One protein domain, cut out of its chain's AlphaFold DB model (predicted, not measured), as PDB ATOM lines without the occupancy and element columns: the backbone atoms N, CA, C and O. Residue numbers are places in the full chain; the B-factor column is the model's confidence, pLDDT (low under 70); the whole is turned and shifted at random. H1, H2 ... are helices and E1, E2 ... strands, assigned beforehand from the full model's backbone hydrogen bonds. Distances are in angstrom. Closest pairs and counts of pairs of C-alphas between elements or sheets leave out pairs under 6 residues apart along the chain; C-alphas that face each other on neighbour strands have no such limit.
ATOM      1  N   ALA A 130     -49.570 -36.088  22.816       72.50
ATOM      2  CA  ALA A 130     -50.524 -36.978  23.486       72.50
ATOM      3  C   ALA A 130     -51.700 -36.230  24.159       72.50
ATOM      4  O   ALA A 130     -52.839 -36.673  24.007       72.50
ATOM      5  N   PRO A 131     -51.521 -35.040  24.777       72.50
ATOM      6  CA  PRO A 131     -52.645 -34.246  25.298       72.50
ATOM      7  C   PRO A 131     -53.623 -33.710  24.233       72.50
ATOM      8  O   PRO A 131     -54.682 -33.172  24.579       72.50
ATOM      9  N   GLN A 132     -53.254 -33.781  22.947       73.25
ATOM     10  CA  GLN A 132     -54.088 -33.392  21.804       73.25
ATOM     11  C   GLN A 132     -54.891 -34.571  21.231       73.25
ATOM     12  O   GLN A 132     -55.692 -34.367  20.310       73.25
ATOM     13  N   ILE A 133     -54.701 -35.788  21.745       72.12
ATOM     14  CA  ILE A 133     -55.503 -36.952  21.366       72.12
ATOM     15  C   ILE A 133     -56.949 -36.749  21.825       72.12
ATOM     16  O   ILE A 133     -57.202 -36.222  22.906       72.12
ATOM     17  N   GLY A 134     -57.900 -37.076  20.952       61.94
ATOM     18  CA  GLY A 134     -59.319 -36.776  21.149       61.94
ATOM     19  C   GLY A 134     -59.675 -35.296  20.960       61.94
ATOM     20  O   GLY A 134     -60.817 -34.921  21.186       61.94
ATOM     21  N   LYS A 135     -58.725 -34.438  20.548       66.38
ATOM     22  CA  LYS A 135     -58.962 -33.012  20.229       66.38
ATOM     23  C   LYS A 135     -58.569 -32.668  18.798       66.38
ATOM     24  O   LYS A 135     -59.351 -32.101  18.047       66.38
ATOM     25  N   LYS A 136     -57.330 -32.997  18.431       68.88
ATOM     26  CA  LYS A 136     -56.757 -32.791  17.089       68.88
ATOM     27  C   LYS A 136     -56.265 -34.092  16.476       68.88
ATOM     28  O   LYS A 136     -56.248 -34.221  15.256       68.88
ATOM     29  N   ILE A 137     -55.875 -35.041  17.323       72.62
ATOM     30  CA  ILE A 137     -55.338 -36.338  16.928       72.62
ATOM     31  C   ILE A 137     -56.388 -37.412  17.200       72.62
ATOM     32  O   ILE A 137     -57.025 -37.425  18.251       72.62
ATOM     33  N   THR A 138     -56.560 -38.299  16.230       73.44
ATOM     34  CA  THR A 138     -57.449 -39.455  16.255       73.44
ATOM     35  C   THR A 138     -56.628 -40.735  16.169       73.44
ATOM     36  O   THR A 138     -55.705 -40.820  15.356       73.44
ATOM     37  N   ILE A 139     -57.006 -41.731  16.971       76.06
ATOM     38  CA  ILE A 139     -56.447 -43.080  16.915       76.06
ATOM     39  C   ILE A 139     -57.410 -43.998  16.157       76.06
ATOM     40  O   ILE A 139     -58.609 -44.067  16.444       76.06
ATOM     41  N   LEU A 140     -56.859 -44.672  15.154       75.50
ATOM     42  CA  LEU A 140     -57.528 -45.619  14.280       75.50
ATOM     43  C   LEU A 140     -57.259 -47.062  14.729       75.50
ATOM     44  O   LEU A 140     -56.270 -47.353  15.404       75.50
ATOM     45  N   GLY A 141     -58.135 -47.965  14.308       73.94
ATOM     46  CA  GLY A 141     -58.007 -49.409  14.462       73.94
ATOM     47  C   GLY A 141     -59.261 -50.090  13.924       73.94
ATOM     48  O   GLY A 141     -60.310 -49.449  13.808       73.94
ATOM     49  N   ASP A 142     -59.139 -51.364  13.574       72.44
ATOM     50  CA  ASP A 142     -60.233 -52.136  12.985       72.44
ATOM     51  C   ASP A 142     -61.193 -52.669  14.059       72.44
ATOM     52  O   ASP A 142     -62.359 -52.961  13.781       72.44
ATOM     53  N   THR A 143     -60.720 -52.771  15.306       71.50
ATOM     54  CA  THR A 143     -61.501 -53.215  16.465       71.50
ATOM     55  C   THR A 143     -61.322 -52.277  17.664       71.50
ATOM     56  O   THR A 143     -60.288 -51.610  17.771       71.50
ATOM     57  N   PRO A 144     -62.285 -52.248  18.608       68.38
ATOM     58  CA  PRO A 144     -62.150 -51.514  19.868       68.38
ATOM     59  C   PRO A 144     -60.847 -51.818  20.615       68.38
ATOM     60  O   PRO A 144     -60.147 -50.899  21.031       68.38
ATOM     61  N   ASP A 145     -60.471 -53.097  20.706       75.81
ATOM     62  CA  ASP A 145     -59.232 -53.519  21.363       75.81
ATOM     63  C   ASP A 145     -57.981 -53.039  20.626       75.81
ATOM     64  O   ASP A 145     -56.985 -52.676  21.253       75.81
ATOM     65  N   GLU A 146     -58.001 -53.013  19.293       79.19
ATOM     66  CA  GLU A 146     -56.872 -52.491  18.532       79.19
ATOM     67  C   GLU A 146     -56.700 -50.987  18.750       79.19
ATOM     68  O   GLU A 146     -55.580 -50.530  18.989       79.19
ATOM     69  N   ILE A 147     -57.800 -50.229  18.714       75.88
ATOM     70  CA  ILE A 147     -57.790 -48.792  19.008       75.88
ATOM     71  C   ILE A 147     -57.256 -48.571  20.424       75.88
ATOM     72  O   ILE A 147     -56.417 -47.694  20.624       75.88
ATOM     73  N   ALA A 148     -57.667 -49.406  21.381       76.44
ATOM     74  CA  ALA A 148     -57.207 -49.324  22.758       76.44
ATOM     75  C   ALA A 148     -55.714 -49.574  22.918       76.44
ATOM     76  O   ALA A 148     -55.011 -48.791  23.555       76.44
ATOM     77  N   ASN A 149     -55.198 -50.612  22.268       83.06
ATOM     78  CA  ASN A 149     -53.770 -50.904  22.269       83.06
ATOM     79  C   ASN A 149     -52.957 -49.798  21.566       83.06
ATOM     80  O   ASN A 149     -51.875 -49.432  22.029       83.06
ATOM     81  N   ASN A 150     -53.479 -49.219  20.479       83.88
ATOM     82  CA  ASN A 150     -52.841 -48.108  19.767       83.88
ATOM     83  C   ASN A 150     -52.838 -46.818  20.606       83.88
ATOM     84  O   ASN A 150     -51.834 -46.109  20.654       83.88
ATOM     85  N   GLN A 151     -53.942 -46.532  21.301       80.00
ATOM     86  CA  GLN A 151     -54.083 -45.409  22.226       80.00
ATOM     87  C   GLN A 151     -53.148 -45.567  23.429       80.00
ATOM     88  O   GLN A 151     -52.497 -44.607  23.848       80.00
ATOM     89  N   PHE A 152     -53.053 -46.788  23.961       82.00
ATOM     90  CA  PHE A 152     -52.171 -47.113  25.069       82.00
ATOM     91  C   PHE A 152     -50.711 -46.841  24.723       82.00
ATOM     92  O   PHE A 152     -50.015 -46.155  25.467       82.00
ATOM     93  N   LEU A 153     -50.274 -47.296  23.550       84.94
ATOM     94  CA  LEU A 153     -48.933 -47.062  23.029       84.94
ATOM     95  C   LEU A 153     -48.557 -45.571  22.986       84.94
ATOM     96  O   LEU A 153     -47.504 -45.189  23.492       84.94
ATOM     97  N   VAL A 154     -49.383 -44.722  22.367       81.88
ATOM     98  CA  VAL A 154     -49.053 -43.292  22.212       81.88
ATOM     99  C   VAL A 154     -49.068 -42.552  23.550       81.88
ATOM    100  O   VAL A 154     -48.248 -41.661  23.771       81.88
ATOM    101  N   ASN A 155     -49.933 -42.965  24.481       78.00
ATOM    102  CA  ASN A 155     -49.970 -42.429  25.841       78.00
ATOM    103  C   ASN A 155     -48.761 -42.877  26.671       78.00
ATOM    104  O   ASN A 155     -48.189 -42.072  27.408       78.00
ATOM    105  N   ALA A 156     -48.340 -44.135  26.526       79.38
ATOM    106  CA  ALA A 156     -47.114 -44.651  27.122       79.38
ATOM    107  C   ALA A 156     -45.888 -43.880  26.610       79.38
ATOM    108  O   ALA A 156     -45.052 -43.449  27.402       79.38
ATOM    109  N   LEU A 157     -45.813 -43.623  25.299       79.62
ATOM    110  CA  LEU A 157     -44.737 -42.824  24.701       79.62
ATOM    111  C   LEU A 157     -44.745 -41.372  25.163       79.62
ATOM    112  O   LEU A 157     -43.686 -40.804  25.425       79.62
ATOM    113  N   GLY A 158     -45.935 -40.790  25.314       73.19
ATOM    114  CA  GLY A 158     -46.115 -39.450  25.858       73.19
ATOM    115  C   GLY A 158     -45.846 -39.335  27.358       73.19
ATOM    116  O   GLY A 158     -45.973 -38.244  27.908       73.19
ATOM    117  N   GLY A 159     -45.482 -40.431  28.034       70.25
ATOM    118  CA  GLY A 159     -45.209 -40.448  29.470       70.25
ATOM    119  C   GLY A 159     -46.454 -40.258  30.339       70.25
ATOM    120  O   GLY A 159     -46.323 -39.945  31.519       70.25
ATOM    121  N   ILE A 160     -47.653 -40.440  29.776       68.94
ATOM    122  CA  ILE A 160     -48.920 -40.358  30.516       68.94
ATOM    123  C   ILE A 160     -49.069 -41.580  31.429       68.94
ATOM    124  O   ILE A 160     -49.562 -41.461  32.550       68.94
ATOM    125  N   TYR A 161     -48.624 -42.753  30.971       69.94
ATOM    126  CA  TYR A 161     -48.697 -44.001  31.732       69.94
ATOM    127  C   TYR A 161     -47.336 -44.349  32.324       69.94
ATOM    128  O   TYR A 161     -46.463 -44.887  31.648       69.94
ATOM    129  N   SER A 162     -47.167 -44.064  33.616       63.06
ATOM    130  CA  SER A 162     -45.919 -44.305  34.351       63.06
ATOM    131  C   SER A 162     -45.554 -45.785  34.494       63.06
ATOM    132  O   SER A 162     -44.396 -46.097  34.752       63.06
ATOM    133  N   ASN A 163     -46.531 -46.685  34.341       66.44
ATOM    134  CA  ASN A 163     -46.362 -48.130  34.520       66.44
ATOM    135  C   ASN A 163     -46.152 -48.870  33.191       66.44
ATOM    136  O   ASN A 163     -46.097 -50.098  33.184       66.44
ATOM    137  N   ALA A 164     -46.078 -48.150  32.068       74.88
ATOM    138  CA  ALA A 164     -45.840 -48.774  30.779       74.88
ATOM    139  C   ALA A 164     -44.404 -49.308  30.710       74.88
ATOM    140  O   ALA A 164     -43.433 -48.569  30.883       74.88
ATOM    141  N   ASN A 165     -44.290 -50.601  30.440       79.56
ATOM    142  CA  ASN A 165     -43.039 -51.281  30.191       79.56
ATOM    143  C   ASN A 165     -42.787 -51.355  28.685       79.56
ATOM    144  O   ASN A 165     -43.678 -51.681  27.897       79.56
ATOM    145  N   PHE A 166     -41.555 -51.067  28.307       79.00
ATOM    146  CA  PHE A 166     -41.084 -51.156  26.939       79.00
ATOM    147  C   PHE A 166     -40.004 -52.224  26.903       79.00
ATOM    148  O   PHE A 166     -39.146 -52.257  27.782       79.00
ATOM    149  N   GLU A 167     -40.066 -53.085  25.896       78.06
ATOM    150  CA  GLU A 167     -39.113 -54.169  25.687       78.06
ATOM    151  C   GLU A 167     -38.796 -54.276  24.197       78.06
ATOM    152  O   GLU A 167     -39.656 -54.051  23.343       78.06
ATOM    153  N   MET A 168     -37.559 -54.635  23.861       77.81
ATOM    154  CA  MET A 168     -37.184 -54.980  22.492       77.81
ATOM    155  C   MET A 168     -36.980 -56.485  22.383       77.81
ATOM    156  O   MET A 168     -36.067 -57.047  22.983       77.81
ATOM    157  N   VAL A 169     -37.833 -57.119  21.587       79.00
ATOM    158  CA  VAL A 169     -37.867 -58.562  21.362       79.00
ATOM    159  C   VAL A 169     -37.372 -58.848  19.953       79.00
ATOM    160  O   VAL A 169     -37.752 -58.169  19.004       79.00
ATOM    161  N   TYR A 170     -36.519 -59.848  19.788       81.31
ATOM    162  CA  TYR A 170     -36.024 -60.236  18.473       81.31
ATOM    163  C   TYR A 170     -36.979 -61.217  17.776       81.31
ATOM    164  O   TYR A 170     -37.336 -62.245  18.349       81.31
ATOM    165  N   ASP A 171     -37.357 -60.916  16.532       83.88
ATOM    166  CA  ASP A 171     -38.093 -61.818  15.638       83.88
ATOM    167  C   ASP A 171     -37.083 -62.516  14.707       83.88
ATOM    168  O   ASP A 171     -36.555 -61.917  13.763       83.88
ATOM    169  N   GLU A 172     -36.788 -63.788  15.003       80.12
ATOM    170  CA  GLU A 172     -35.818 -64.598  14.255       80.12
ATOM    171  C   GLU A 172     -36.267 -64.902  12.825       80.12
ATOM    172  O   GLU A 172     -35.436 -64.916  11.915       80.12
ATOM    173  N   GLU A 173     -37.567 -65.103  12.597       82.56
ATOM    174  CA  GLU A 173     -38.087 -65.439  11.269       82.56
ATOM    175  C   GLU A 173     -37.923 -64.271  10.295       82.56
ATOM    176  O   GLU A 173     -37.615 -64.471   9.115       82.56
ATOM    177  N   LYS A 174     -38.100 -63.041  10.790       83.81
ATOM    178  CA  LYS A 174     -38.039 -61.818   9.974       83.81
ATOM    179  C   LYS A 174     -36.702 -61.090  10.031       83.81
ATOM    180  O   LYS A 174     -36.515 -60.129   9.284       83.81
ATOM    181  N   ASN A 175     -35.785 -61.528  10.893       83.88
ATOM    182  CA  ASN A 175     -34.571 -60.791  11.230       83.88
ATOM    183  C   ASN A 175     -34.879 -59.315  11.567       83.88
ATOM    184  O   ASN A 175     -34.361 -58.371  10.952       83.88
ATOM    185  N   ASP A 176     -35.800 -59.135  12.513       85.50
ATOM    186  CA  ASP A 176     -36.332 -57.832  12.907       85.50
ATOM    187  C   ASP A 176     -36.338 -57.666  14.431       85.50
ATOM    188  O   ASP A 176     -36.223 -58.631  15.187       85.50
ATOM    189  N   ILE A 177     -36.460 -56.422  14.882       83.12
ATOM    190  CA  ILE A 177     -36.617 -56.087  16.296       83.12
ATOM    191  C   ILE A 177     -38.043 -55.595  16.486       83.12
ATOM    192  O   ILE A 177     -38.496 -54.696  15.788       83.12
ATOM    193  N   MET A 178     -38.756 -56.175  17.434       85.31
ATOM    194  CA  MET A 178     -40.105 -55.787  17.806       85.31
ATOM    195  C   MET A 178     -40.036 -54.981  19.096       85.31
ATOM    196  O   MET A 178     -39.569 -55.468  20.120       85.31
ATOM    197  N   VAL A 179     -40.523 -53.748  19.062       81.06
ATOM    198  CA  VAL A 179     -40.771 -52.950  20.259       81.06
ATOM    199  C   VAL A 179     -42.107 -53.400  20.836       81.06
ATOM    200  O   VAL A 179     -43.162 -53.149  20.247       81.06
ATOM    201  N   LYS A 180     -42.054 -54.102  21.964       85.00
ATOM    202  CA  LYS A 180     -43.208 -54.461  22.779       85.00
ATOM    203  C   LYS A 180     -43.469 -53.337  23.774       85.00
ATOM    204  O   LYS A 180     -42.566 -52.907  24.483       85.00
ATOM    205  N   VAL A 181     -44.713 -52.885  23.836       85.12
ATOM    206  CA  VAL A 181     -45.195 -51.926  24.833       85.12
ATOM    207  C   VAL A 181     -46.318 -52.595  25.593       85.12
ATOM    208  O   VAL A 181     -47.274 -53.063  24.977       85.12
ATOM    209  N   SER A 182     -46.191 -52.678  26.912       86.19
ATOM    210  CA  SER A 182     -47.156 -53.383  27.747       86.19
ATOM    211  C   SER A 182     -47.384 -52.704  29.088       86.19
ATOM    212  O   SER A 182     -46.536 -51.959  29.570       86.19
ATOM    213  N   GLY A 183     -48.536 -52.951  29.696       82.38
ATOM    214  CA  GLY A 183     -48.864 -52.454  31.027       82.38
ATOM    215  C   GLY A 183     -50.364 -52.313  31.219       82.38
ATOM    216  O   GLY A 183     -51.143 -52.518  30.293       82.38
ATOM    217  N   ASN A 184     -50.763 -51.958  32.433       80.25
ATOM    218  CA  ASN A 184     -52.164 -51.705  32.741       80.25
ATOM    219  C   ASN A 184     -52.515 -50.248  32.445       80.25
ATOM    220  O   ASN A 184     -51.709 -49.337  32.669       80.25
ATOM    221  N   GLU A 185     -53.732 -50.025  31.961       72.56
ATOM    222  CA  GLU A 185     -54.310 -48.686  31.915       72.56
ATOM    223  C   GLU A 185     -54.366 -48.063  33.327       72.56
ATOM    224  O   GLU A 185     -54.475 -48.780  34.331       72.56
ATOM    225  N   PRO A 186     -54.271 -46.723  33.442       65.25
ATOM    226  CA  PRO A 186     -54.318 -46.044  34.732       65.25
ATOM    227  C   PRO A 186     -55.618 -46.348  35.481       65.25
ATOM    228  O   PRO A 186     -56.652 -46.643  34.883       65.25
ATOM    229  N   GLN A 187     -55.547 -46.255  36.809       62.91
ATOM    230  CA  GLN A 187     -56.672 -46.560  37.688       62.91
ATOM    231  C   GLN A 187     -57.881 -45.685  37.356       62.91
ATOM    232  O   GLN A 187     -57.796 -44.456  37.392       62.91
ATOM    233  N   ARG A 188     -59.013 -46.331  37.080       60.06
ATOM    234  CA  ARG A 188     -60.297 -45.667  36.862       60.06
ATOM    235  C   ARG A 188     -61.078 -45.653  38.169       60.06
ATOM    236  O   ARG A 188     -60.956 -46.562  38.995       60.06
ATOM    237  N   LEU A 189     -61.870 -44.607  38.375       45.03
ATOM    238  CA  LEU A 189     -62.674 -44.432  39.580       45.03
ATOM    239  C   LEU A 189     -64.115 -44.835  39.254       45.03
ATOM    240  O   LEU A 189     -64.870 -44.051  38.687       45.03
ATOM    241  N   GLN A 190     -64.485 -46.069  39.589       49.97
ATOM    242  CA  GLN A 190     -65.830 -46.602  39.366       49.97
ATOM    243  C   GLN A 190     -66.500 -46.822  40.724       49.97
ATOM    244  O   GLN A 190     -65.939 -47.474  41.605       49.97
ATOM    245  N   ASP A 191     -67.666 -46.205  40.937       46.59
ATOM    246  CA  ASP A 191     -68.428 -46.278  42.195       46.59
ATOM    247  C   ASP A 191     -67.605 -45.945  43.459       46.59
ATOM    248  O   ASP A 191     -67.753 -46.555  44.520       46.59
ATOM    249  N   GLY A 192     -66.687 -44.978  43.351       49.81
ATOM    250  CA  GLY A 192     -65.834 -44.555  44.465       49.81
ATOM    251  C   GLY A 192     -64.676 -45.507  44.794       49.81
ATOM    252  O   GLY A 192     -63.969 -45.269  45.775       49.81
ATOM    253  N   LYS A 193     -64.455 -46.568  44.005       42.00
ATOM    254  CA  LYS A 193     -63.317 -47.488  44.140       42.00
ATOM    255  C   LYS A 193     -62.346 -47.327  42.972       42.00
ATOM    256  O   LYS A 193     -62.756 -47.200  41.823       42.00
ATOM    257  N   LEU A 194     -61.055 -47.346  43.295       52.00
ATOM    258  CA  LEU A 194     -59.976 -47.400  42.310       52.00
ATOM    259  C   LEU A 194     -59.898 -48.826  41.763       52.00
ATOM    260  O   LEU A 194     -59.657 -49.762  42.528       52.00
ATOM    261  N   ILE A 195     -60.116 -48.980  40.463       63.69
ATOM    262  CA  ILE A 195     -59.966 -50.247  39.749       63.69
ATOM    263  C   ILE A 195     -58.807 -50.073  38.771       63.69
ATOM    264  O   ILE A 195     -58.744 -49.078  38.048       63.69
ATOM    265  N   GLU A 196     -57.853 -51.000  38.797       65.94
ATOM    266  CA  GLU A 196     -56.783 -51.058  37.801       65.94
ATOM    267  C   GLU A 196     -57.399 -51.420  36.444       65.94
ATOM    268  O   GLU A 196     -58.257 -52.301  36.380       65.94
ATOM    269  N   GLY A 197     -57.044 -50.679  35.391       71.38
ATOM    270  CA  GLY A 197     -57.634 -50.886  34.071       71.38
ATOM    271  C   GLY A 197     -57.141 -52.168  33.394       71.38
ATOM    272  O   GLY A 197     -56.343 -52.922  33.954       71.38
ATOM    273  N   ASP A 198     -57.605 -52.400  32.166       79.38
ATOM    274  CA  ASP A 198     -57.232 -53.588  31.398       79.38
ATOM    275  C   ASP A 198     -55.723 -53.628  31.114       79.38
ATOM    276  O   ASP A 198     -55.081 -52.596  30.874       79.38
ATOM    277  N   TYR A 199     -55.165 -54.842  31.081       83.88
ATOM    278  CA  TYR A 199     -53.816 -55.067  30.574       83.88
ATOM    279  C   TYR A 199     -53.789 -54.849  29.062       83.88
ATOM    280  O   TYR A 199     -54.571 -55.446  28.317       83.88
ATOM    281  N   ARG A 200     -52.866 -54.007  28.604       85.25
ATOM    282  CA  ARG A 200     -52.664 -53.676  27.194       85.25
ATOM    283  C   ARG A 200     -51.289 -54.127  26.744       85.25
ATOM    284  O   ARG A 200     -50.309 -54.033  27.484       85.25
ATOM    285  N   GLU A 201     -51.223 -54.586  25.501       86.12
ATOM    286  CA  GLU A 201     -49.985 -55.022  24.870       86.12
ATOM    287  C   GLU A 201     -50.007 -54.716  23.371       86.12
ATOM    288  O   GLU A 201     -50.970 -55.021  22.664       86.12
ATOM    289  N   LYS A 202     -48.925 -54.121  22.867       85.88
ATOM    290  CA  LYS A 202     -48.737 -53.854  21.440       85.88
ATOM    291  C   LYS A 202     -47.306 -54.168  21.025       85.88
ATOM    292  O   LYS A 202     -46.358 -53.778  21.699       85.88
ATOM    293  N   TYR A 203     -47.167 -54.806  19.868       85.50
ATOM    294  CA  TYR A 203     -45.891 -55.000  19.189       85.50
ATOM    295  C   TYR A 203     -45.790 -54.098  17.965       85.50
ATOM    296  O   TYR A 203     -46.738 -53.991  17.182       85.50
ATOM    297  N   ILE A 204     -44.624 -53.489  17.770       83.44
ATOM    298  CA  ILE A 204     -44.316 -52.670  16.597       83.44
ATOM    299  C   ILE A 204     -42.942 -53.055  16.077       83.44
ATOM    300  O   ILE A 204     -41.976 -53.076  16.829       83.44
ATOM    301  N   SER A 205     -42.841 -53.324  14.779       85.75
ATOM    302  CA  SER A 205     -41.544 -53.523  14.130       85.75
ATOM    303  C   SER A 205     -40.693 -52.254  14.236       85.75
ATOM    304  O   SER A 205     -41.150 -51.157  13.918       85.75
ATOM    305  N   ALA A 206     -39.431 -52.407  14.617       81.31
ATOM    306  CA  ALA A 206     -38.411 -51.367  14.635       81.31
ATOM    307  C   ALA A 206     -38.224 -50.723  13.254       81.31
ATOM    308  O   ALA A 206     -38.009 -49.517  13.142       81.31
ATOM    309  N   ARG A 207     -38.384 -51.498  12.176       82.06
ATOM    310  CA  ARG A 207     -38.347 -50.966  10.806       82.06
ATOM    311  C   ARG A 207     -39.549 -50.071  10.522       82.06
ATOM    312  O   ARG A 207     -39.375 -49.004   9.938       82.06
ATOM    313  N   ALA A 208     -40.745 -50.478  10.958       78.56
ATOM    314  CA  ALA A 208     -41.947 -49.651  10.849       78.56
ATOM    315  C   ALA A 208     -41.827 -48.381  11.706       78.56
ATOM    316  O   ALA A 208     -42.142 -47.290  11.242       78.56
ATOM    317  N   TRP A 209     -41.294 -48.510  12.920       77.88
ATOM    318  CA  TRP A 209     -40.980 -47.390  13.802       77.88
ATOM    319  C   TRP A 209     -40.061 -46.370  13.122       77.88
ATOM    320  O   TRP A 209     -40.357 -45.179  13.065       77.88
ATOM    321  N   ASP A 210     -38.957 -46.848  12.553       74.88
ATOM    322  CA  ASP A 210     -37.951 -46.008  11.914       74.88
ATOM    323  C   ASP A 210     -38.425 -45.358  10.613       74.88
ATOM    324  O   ASP A 210     -37.924 -44.288  10.261       74.88
ATOM    325  N   ALA A 211     -39.348 -45.990   9.886       68.75
ATOM    326  CA  ALA A 211     -39.974 -45.395   8.708       68.75
ATOM    327  C   ALA A 211     -40.800 -44.156   9.094       68.75
ATOM    328  O   ALA A 211     -40.652 -43.107   8.470       68.75
ATOM    329  N   ASN A 212     -41.564 -44.250  10.184       65.88
ATOM    330  CA  ASN A 212     -42.463 -43.188  10.638       65.88
ATOM    331  C   ASN A 212     -41.691 -41.954  11.158       65.88
ATOM    332  O   ASN A 212     -42.014 -40.813  10.840       65.88
ATOM    333  N   VAL A 213     -40.587 -42.152  11.888       61.50
ATOM    334  CA  VAL A 213     -39.820 -41.036  12.490       61.50
ATOM    335  C   VAL A 213     -38.966 -40.275  11.468       61.50
ATOM    336  O   VAL A 213     -38.779 -39.066  11.590       61.50
ATOM    337  N   VAL A 214     -38.429 -40.961  10.454       50.62
ATOM    338  CA  VAL A 214     -37.467 -40.367   9.504       50.62
ATOM    339  C   VAL A 214     -38.152 -39.699   8.303       50.62
ATOM    340  O   VAL A 214     -37.539 -38.843   7.666       50.62
ATOM    341  N   GLN A 215     -39.408 -40.045   7.993       42.53
ATOM    342  CA  GLN A 215     -40.132 -39.517   6.823       42.53
ATOM    343  C   GLN A 215     -41.185 -38.449   7.154       42.53
ATOM    344  O   GLN A 215     -41.733 -37.842   6.240       42.53
ATOM    345  N   GLY A 216     -41.420 -38.159   8.439       49.53
ATOM    346  CA  GLY A 216     -42.458 -37.209   8.861       49.53
ATOM    347  C   GLY A 216     -43.880 -37.771   8.767       49.53
ATOM    348  O   GLY A 216     -44.839 -37.016   8.918       49.53
ATOM    349  N   ASP A 217     -44.008 -39.080   8.548       55.91
ATOM    350  CA  ASP A 217     -45.281 -39.786   8.529       55.91
ATOM    351  C   ASP A 217     -45.617 -40.265   9.945       55.91
ATOM    352  O   ASP A 217     -44.858 -40.989  10.588       55.91
ATOM    353  N   ASN A 218     -46.778 -39.857  10.458       64.81
ATOM    354  CA  ASN A 218     -47.301 -40.421  11.701       64.81
ATOM    355  C   ASN A 218     -47.561 -41.931  11.534       64.81
ATOM    356  O   ASN A 218     -47.727 -42.419  10.417       64.81
ATOM    357  N   PHE A 219     -47.633 -42.677  12.647       74.75
ATOM    358  CA  PHE A 219     -48.042 -44.086  12.603       74.75
ATOM    359  C   PHE A 219     -49.321 -44.251  11.763       74.75
ATOM    360  O   PHE A 219     -50.217 -43.416  11.841       74.75
ATOM    361  N   SER A 220     -49.446 -45.337  10.994       75.19
ATOM    362  CA  SER A 220     -50.591 -45.551  10.087       75.19
ATOM    363  C   SER A 220     -51.956 -45.528  10.784       75.19
ATOM    364  O   SER A 220     -52.968 -45.205  10.168       75.19
ATOM    365  N   PHE A 221     -51.981 -45.844  12.080       77.50
ATOM    366  CA  PHE A 221     -53.169 -45.770  12.923       77.50
ATOM    367  C   PHE A 221     -53.440 -44.361  13.480       77.50
ATOM    368  O   PHE A 221     -54.290 -44.196  14.346       77.50
ATOM    369  N   ILE A 222     -52.726 -43.332  13.030       77.94
ATOM    370  CA  ILE A 222     -52.908 -41.952  13.474       77.94
ATOM    371  C   ILE A 222     -53.505 -41.137  12.350       77.94
ATOM    372  O   ILE A 222     -53.010 -41.107  11.226       77.94
ATOM    373  N   SER A 223     -54.550 -40.403  12.698       76.50
ATOM    374  CA  SER A 223     -55.200 -39.463  11.804       76.50
ATOM    375  C   SER A 223     -55.471 -38.146  12.515       76.50
ATOM    376  O   SER A 223     -55.350 -38.029  13.735       76.50
ATOM    377  N   THR A 224     -55.847 -37.132  11.751       76.94
ATOM    378  CA  THR A 224     -56.372 -35.885  12.303       76.94
ATOM    379  C   THR A 224     -57.863 -36.035  12.558       76.94
ATOM    380  O   THR A 224     -58.568 -36.617  11.734       76.94
ATOM    381  N   VAL A 225     -58.357 -35.469  13.661       71.69
ATOM    382  CA  VAL A 225     -59.804 -35.374  13.911       71.69
ATOM    383  C   VAL A 225     -60.463 -34.658  12.723       71.69
ATOM    384  O   VAL A 225     -60.027 -33.544  12.401       71.69
ATOM    385  N   PRO A 226     -61.486 -35.253  12.073       74.19
ATOM    386  CA  PRO A 226     -62.215 -34.597  10.992       74.19
ATOM    387  C   PRO A 226     -62.724 -33.217  11.428       74.19
ATOM    388  O   PRO A 226     -63.310 -33.095  12.494       74.19
ATOM    389  N   GLN A 227     -62.495 -32.179  10.622       75.25
ATOM    390  CA  GLN A 227     -62.901 -30.798  10.926       75.25
ATOM    391  C   GLN A 227     -64.187 -30.432  10.172       75.25
ATOM    392  O   GLN A 227     -64.228 -29.449   9.430       75.25
TER     393      GLN A 227
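What this domain is: This is residues 130 to 227 of the 557 residues of an uncharacterized protein of Phycisphaerae bacterium (UniProt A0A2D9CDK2). A strongly twisted sheet of three long strands, E2, E3 and E6, has helix H1 laid across one face, and the small strand pair E1 and E7 lies at H1's other side. Beyond one end of E3 and E6 the chain reaches out as an arm tipped by the small hairpin E4 and E5; at the other end of E6 helix H2 follows at once, on the same face as H1. The printed part has 98 residues, with two named helices and seven named strands in the order E1, H1, E2, E3, E4, E5, E6, H2, E7, a mixed class of helices and strands. The large sheet runs E2, E3, E6, antiparallel throughout. The whole is only just compact, close to loose, with a radius of gyration of the C-alphas of 14.8 A and spans of 48 by 37 by 24 A.

Where its parts are: Find C-alpha 137 at (-55.338, -36.338, 16.928), where E1 begins; it ends at residue 139. H1, residues 144 to 157, covers 20.1 A from C-alpha 144 at (-62.150, -51.514, 19.868). Next come E2, residues 165 to 171, 18.6 A, and E3, residues 176 to 184, 26.1 A. The short E4, residues 188 to 190, and E5, residues 193 to 195, precede E6, residues 199 to 205, 20.6 A. H2, residues 206 to 215, covers 14.3 A, and E7, residues 222 to 224, ends at C-alpha 224 at (-56.372, -35.885, 12.303).

How they stand to each other: Start with the inner strand E3. E2 and E3 form a hairpin, with N 167 and O 180 at 2.9 A. On E3's other side, E6 is antiparallel at 164 degrees, with N 181 and O 202 at 2.8 A. H1 on this sheet makes two layers, a helix on one face of a sheet; its height is 7.4 A, and it runs across the strands, over E3 and E6, at 80 degrees to E3 on the local plane. Its closest C-alphas to E6 are Asn 149 and Arg 200, 5.8 A. H2 is on the same face, at a height of 6.5 A, over none of the strands; H1 and H2 are apart. E1 and E7 are antiparallel, with N 138 and O 223 at 2.8 A; the closest C-alphas of E1 and H1 are Ile 139 and Ile 147, 6.2 A. In the hairpin E4 and E5, look for N 188 and O 195 at 2.9 A. In H1 and H2 every O i to N i+4 pair is within hydrogen-bond range.

The domain as a whole: Look at Asn 175 and Gly 192 for the two C-alphas farthest apart, 48.4 A. The printed part has no cut, and no link is long. The mean pLDDT of the printed part is 73.4; 27 residues are under 70, among them residues 186 to 196 and 211 to 218.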